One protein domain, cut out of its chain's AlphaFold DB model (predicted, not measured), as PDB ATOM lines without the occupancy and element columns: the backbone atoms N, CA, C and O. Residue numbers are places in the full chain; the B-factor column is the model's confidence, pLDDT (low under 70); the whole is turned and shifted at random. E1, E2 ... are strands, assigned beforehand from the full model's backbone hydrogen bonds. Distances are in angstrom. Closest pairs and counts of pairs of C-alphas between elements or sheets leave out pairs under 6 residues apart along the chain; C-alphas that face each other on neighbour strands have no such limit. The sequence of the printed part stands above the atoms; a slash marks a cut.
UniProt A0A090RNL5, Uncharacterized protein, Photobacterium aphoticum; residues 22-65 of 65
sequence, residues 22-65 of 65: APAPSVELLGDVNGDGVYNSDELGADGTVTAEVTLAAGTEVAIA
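What this domain is: This is residues 22 to 65 of the 65 residues of an uncharacterized protein of Photobacterium aphoticum (UniProt A0A090RNL5). There is little regular structure here: two short antiparallel strands, E1 and E2, form a narrow hairpin, a long looped link spreads out at one end, and residues 60 to 65 turn off at the other. The printed part has 44 residues, with E1 then E2 along it, no named helix, and only 8 residues in named elements; the class is all strand. The outline is flat, 37 by 24 by 13 A, and only just extended, close to loose, with a radius of gyration of the C-alphas of 14.2 A.

How they stand to each other: From Ala 22, go on to E1, residues 26 to 29; its antiparallel neighbour is E2, residues 52 to 55, at 159 degrees between directions. C-alphas 29 and 52 face each other at 4.3 A. Look for N 28 and O 53, 2.9 A apart, and N 53 and O 28, 2.8 A, both within hydrogen-bond range.

Where its parts are: Find C-alpha 26 at (142.736, 154.902, 182.525); E1 runs 10.3 A from there to C-alpha 29. E2 runs 9.7 A, ending at C-alpha 55, (146.726, 155.585, 185.742).

The domain as a whole: The farthest C-alphas, of Asp 36 and Ala 65, are 41.0 A apart. The link, residues 30 to 51, is long. The printed part has no cut; pLDDT is under 70 at residue 65 alone.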
ATOM      1  N   ALA A  22     132.631 159.102 190.982       90.44
ATOM      2  CA  ALA A  22     133.979 158.713 191.363       90.44
ATOM      3  C   ALA A  22     134.968 158.982 190.207       90.44
ATOM      4  O   ALA A  22     134.604 158.798 189.038       90.44
ATOM      5  N   PRO A  23     136.220 159.379 190.503       93.19
ATOM      6  CA  PRO A  23     137.261 159.490 189.488       93.19
ATOM      7  C   PRO A  23     137.471 158.152 188.761       93.19
ATOM      8  O   PRO A  23     137.632 157.110 189.398       93.19
ATOM      9  N   ALA A  24     137.473 158.169 187.426       94.38
ATOM     10  CA  ALA A  24     137.676 156.973 186.609       94.38
ATOM     11  C   ALA A  24     139.165 156.792 186.252       94.38
ATOM     12  O   ALA A  24     139.785 157.759 185.807       94.38
ATOM     13  N   PRO A  25     139.749 155.591 186.401       95.56
ATOM     14  CA  PRO A  25     141.117 155.329 185.964       95.56
ATOM     15  C   PRO A  25     141.207 155.199 184.436       95.56
ATOM     16  O   PRO A  25     140.207 154.941 183.761       95.56
ATOM     17  N   SER A  26     142.421 155.306 183.900       96.38
ATOM     18  CA  SER A  26     142.736 154.902 182.525       96.38
ATOM     19  C   SER A  26     143.656 153.689 182.511       96.38
ATOM     20  O   SER A  26     144.447 153.487 183.432       96.38
ATOM     21  N   VAL A  27     143.545 152.890 181.451       95.12
ATOM     22  CA  VAL A  27     144.374 151.704 181.227       95.12
ATOM     23  C   VAL A  27     144.964 151.784 179.828       95.12
ATOM     24  O   VAL A  27     144.226 151.993 178.864       95.12
ATOM     25  N   GLU A  28     146.273 151.596 179.724       92.44
ATOM     26  CA  GLU A  28     147.014 151.521 178.469       92.44
ATOM     27  C   GLU A  28     147.750 150.183 178.402       92.44
ATOM     28  O   GLU A  28     148.380 149.765 179.369       92.44
ATOM     29  N   LEU A  29     147.649 149.476 177.278       91.94
ATOM     30  CA  LEU A  29     148.434 148.263 177.050       91.94
ATOM     31  C   LEU A  29     149.827 148.672 176.551       91.94
ATOM     32  O   LEU A  29     149.921 149.613 175.765       91.94
ATOM     33  N   LEU A  30     150.884 147.962 176.969       90.19
ATOM     34  CA  LEU A  30     152.289 148.321 176.688       90.19
ATOM     35  C   LEU A  30     153.075 147.314 175.815       90.19
ATOM     36  O   LEU A  30     154.294 147.411 175.708       90.19
ATOM     37  N   GLY A  31     152.424 146.302 175.250       88.81
ATOM     38  CA  GLY A  31     153.076 145.262 174.437       88.81
ATOM     39  C   GLY A  31     153.178 145.528 172.922       88.81
ATOM     40  O   GLY A  31     153.751 144.690 172.242       88.81
ATOM     41  N   ASP A  32     152.660 146.641 172.387       91.06
ATOM     42  CA  ASP A  32     152.777 147.019 170.967       91.06
ATOM     43  C   ASP A  32     154.202 147.521 170.739       91.06
ATOM     44  O   ASP A  32     154.519 148.711 170.792       91.06
ATOM     45  N   VAL A  33     155.105 146.561 170.585       89.12
ATOM     46  CA  VAL A  33     156.539 146.806 170.443       89.12
ATOM     47  C   VAL A  33     156.890 147.366 169.071       89.12
ATOM     48  O   VAL A  33     157.993 147.889 168.891       89.12
ATOM     49  N   ASN A  34     155.990 147.222 168.097       91.56
ATOM     50  CA  ASN A  34     156.244 147.571 166.708       91.56
ATOM     51  C   ASN A  34     155.614 148.927 166.311       91.56
ATOM     52  O   ASN A  34     156.083 149.559 165.360       91.56
ATOM     53  N   GLY A  35     154.655 149.421 167.097       92.19
ATOM     54  CA  GLY A  35     154.040 150.738 166.983       92.19
ATOM     55  C   GLY A  35     153.046 150.872 165.830       92.19
ATOM     56  O   GLY A  35     152.857 151.984 165.328       92.19
ATOM     57  N   ASP A  36     152.446 149.774 165.367       94.19
ATOM     58  CA  ASP A  36     151.446 149.778 164.294       94.19
ATOM     59  C   ASP A  36     150.016 150.050 164.790       94.19
ATOM     60  O   ASP A  36     149.104 150.251 163.977       94.19
ATOM     61  N   GLY A  37     149.822 150.123 166.110       91.19
ATOM     62  CA  GLY A  37     148.530 150.360 166.737       91.19
ATOM     63  C   GLY A  37     147.632 149.124 166.790       91.19
ATOM     64  O   GLY A  37     146.432 149.265 167.052       91.19
ATOM     65  N   VAL A  38     148.165 147.926 166.537       90.94
ATOM     66  CA  VAL A  38     147.434 146.658 166.566       90.94
ATOM     67  C   VAL A  38     148.133 145.647 167.464       90.94
ATOM     68  O   VAL A  38     149.094 144.998 167.078       90.94
ATOM     69  N   TYR A  39     147.508 145.384 168.609       90.81
ATOM     70  CA  TYR A  39     147.907 144.301 169.500       90.81
ATOM     71  C   TYR A  39     147.579 142.914 168.942       90.81
ATOM     72  O   TYR A  39     146.413 142.621 168.651       90.81
ATOM     73  N   ASN A  40     148.575 142.030 168.858       90.94
ATOM     74  CA  ASN A  40     148.409 140.678 168.317       90.94
ATOM     75  C   ASN A  40     149.185 139.577 169.079       90.94
ATOM     76  O   ASN A  40     149.785 139.809 170.125       90.94
ATOM     77  N   SER A  41     149.121 138.336 168.581       92.69
ATOM     78  CA  SER A  41     149.722 137.152 169.219       92.69
ATOM     79  C   SER A  41     151.241 137.195 169.345       92.69
ATOM     80  O   SER A  41     151.778 136.564 170.253       92.69
ATOM     81  N   ASP A  42     151.922 137.907 168.452       92.25
ATOM     82  CA  ASP A  42     153.384 138.011 168.452       92.25
ATOM     83  C   ASP A  42     153.883 138.967 169.550       92.25
ATOM     84  O   ASP A  42     155.066 138.982 169.884       92.25
ATOM     85  N   GLU A  43     152.962 139.729 170.139       93.25
ATOM     86  CA  GLU A  43     153.196 140.768 171.145       93.25
ATOM     87  C   GLU A  43     152.738 140.352 172.546       93.25
ATOM     88  O   GLU A  43     152.896 141.092 173.520       93.25
ATOM     89  N   LEU A  44     152.182 139.143 172.669       93.12
ATOM     90  CA  LEU A  44     151.900 138.539 173.961       93.12
ATOM     91  C   LEU A  44     153.212 138.149 174.654       93.12
ATOM     92  O   LEU A  44     154.144 137.613 174.053       93.12
ATOM     93  N   GLY A  45     153.251 138.355 175.967       90.19
ATOM     94  CA  GLY A  45     154.275 137.791 176.830       90.19
ATOM     95  C   GLY A  45     154.283 136.263 176.766       90.19
ATOM     96  O   GLY A  45     153.316 135.616 176.362       90.19
ATOM     97  N   ALA A  46     155.382 135.656 177.218       91.44
ATOM     98  CA  ALA A  46     155.541 134.198 177.236       91.44
ATOM     99  C   ALA A  46     154.484 133.468 178.092       91.44
ATOM    100  O   ALA A  46     154.284 132.264 177.939       91.44
ATOM    101  N   ASP A  47     153.819 134.186 178.993       94.19
ATOM    102  CA  ASP A  47     152.710 133.708 179.819       94.19
ATOM    103  C   ASP A  47     151.331 133.883 179.158       94.19
ATOM    104  O   ASP A  47     150.311 133.523 179.745       94.19
ATOM    105  N   GLY A  48     151.291 134.404 177.930       91.62
ATOM    106  CA  GLY A  48     150.066 134.686 177.197       91.62
ATOM    107  C   GLY A  48     149.368 135.978 177.630       91.62
ATOM    108  O   GLY A  48     148.179 136.133 177.352       91.62
ATOM    109  N   THR A  49     150.059 136.886 178.324       92.50
ATOM    110  CA  THR A  49     149.483 138.143 178.828       92.50
ATOM    111  C   THR A  49     150.176 139.378 178.254       92.50
ATOM    112  O   THR A  49     151.222 139.285 177.618       92.50
ATOM    113  N   VAL A  50     149.580 140.553 178.466       92.00
ATOM    114  CA  VAL A  50     150.177 141.850 178.133       92.00
ATOM    115  C   VAL A  50     150.236 142.714 179.389       92.00
ATOM    116  O   VAL A  50     149.283 142.760 180.170       92.00
ATOM    117  N   THR A  51     151.356 143.406 179.585       91.75
ATOM    118  CA  THR A  51     151.487 144.398 180.655       91.75
ATOM    119  C   THR A  51     150.622 145.609 180.331       91.75
ATOM    120  O   THR A  51     150.680 146.137 179.220       91.75
ATOM    121  N   ALA A  52     149.853 146.069 181.315       93.75
ATOM    122  CA  ALA A  52     149.088 147.300 181.221       93.75
ATOM    123  C   ALA A  52     149.593 148.326 182.239       93.75
ATOM    124  O   ALA A  52     149.887 147.979 183.386       93.75
ATOM    125  N   GLU A  53     149.652 149.585 181.829       94.94
ATOM    126  CA  GLU A  53     149.788 150.722 182.727       94.94
ATOM    127  C   GLU A  53     148.402 151.176 183.176       94.94
ATOM    128  O   GLU A  53     147.495 151.363 182.361       94.94
ATOM    129  N   VAL A  54     148.229 151.337 184.487       95.81
ATOM    130  CA  VAL A  54     146.991 151.843 185.081       95.81
ATOM    131  C   VAL A  54     147.280 153.191 185.716       95.81
ATOM    132  O   VAL A  54     148.053 153.283 186.669       95.81
ATOM    133  N   THR A  55     146.598 154.222 185.229       95.88
ATOM    134  CA  THR A  55     146.726 155.585 185.742       95.88
ATOM    135  C   THR A  55     145.493 155.934 186.553       95.88
ATOM    136  O   THR A  55     144.361 155.882 186.066       95.88
ATOM    137  N   LEU A  56     145.710 156.297 187.816       94.81
ATOM    138  CA  LEU A  56     144.642 156.741 188.703       94.81
ATOM    139  C   LEU A  56     144.324 158.212 188.438       94.81
ATOM    140  O   LEU A  56     145.222 159.053 188.361       94.81
ATOM    141  N   ALA A  57     143.035 158.532 188.325       94.94
ATOM    142  CA  ALA A  57     142.605 159.915 188.201       94.94
ATOM    143  C   ALA A  57     142.881 160.697 189.493       94.94
ATOM    144  O   ALA A  57     142.905 160.141 190.596       94.94
ATOM    145  N   ALA A  58     143.063 162.011 189.357       90.50
ATOM    146  CA  ALA A  58     143.230 162.898 190.501       90.50
ATOM    147  C   ALA A  58     142.062 162.742 191.493       90.50
ATOM    148  O   ALA A  58     140.905 162.641 191.089       90.50
ATOM    149  N   GLY A  59     142.377 162.717 192.790       88.19
ATOM    150  CA  GLY A  59     141.387 162.480 193.846       88.19
ATOM    151  C   GLY A  59     141.049 161.007 194.088       88.19
ATOM    152  O   GLY A  59     140.241 160.724 194.964       88.19
ATOM    153  N   THR A  60     141.666 160.064 193.365       91.31
ATOM    154  CA  THR A  60     141.601 158.645 193.740       91.31
ATOM    155  C   THR A  60     142.348 158.440 195.055       91.31
ATOM    156  O   THR A  60     143.543 158.726 195.147       91.31
ATOM    157  N   GLU A  61     141.657 157.926 196.068       88.88
ATOM    158  CA  GLU A  61     142.259 157.579 197.352       88.88
ATOM    159  C   GLU A  61     142.716 156.116 197.347       88.88
ATOM    160  O   GLU A  61     141.958 155.215 196.986       88.88
ATOM    161  N   VAL A  62     143.962 155.868 197.758       85.06
ATOM    162  CA  VAL A  62     144.510 154.514 197.923       85.06
ATOM    163  C   VAL A  62     144.711 154.268 199.411       85.06
ATOM    164  O   VAL A  62     145.626 154.821 200.020       85.06
ATOM    165  N   ALA A  63     143.851 153.446 200.006       81.62
ATOM    166  CA  ALA A  63     144.035 152.993 201.377       81.62
ATOM    167  C   ALA A  63     144.931 151.748 201.393       81.62
ATOM    168  O   ALA A  63     144.692 150.790 200.656       81.62
ATOM    169  N   ILE A  64     145.954 151.756 202.246       70.19
ATOM    170  CA  ILE A  64     146.712 150.552 202.596       70.19
ATOM    171  C   ILE A  64     145.990 149.925 203.793       70.19
ATOM    172  O   ILE A  64     145.761 150.622 204.782       70.19
ATOM    173  N   ALA A  65     145.571 148.665 203.657       60.22
ATOM    174  CA  ALA A  65     144.890 147.914 204.714       60.22
ATOM    175  C   ALA A  65     145.826 147.563 205.879       60.22
ATOM    176  O   ALA A  65     147.029 147.318 205.616       60.22
TER     177      ALA A  65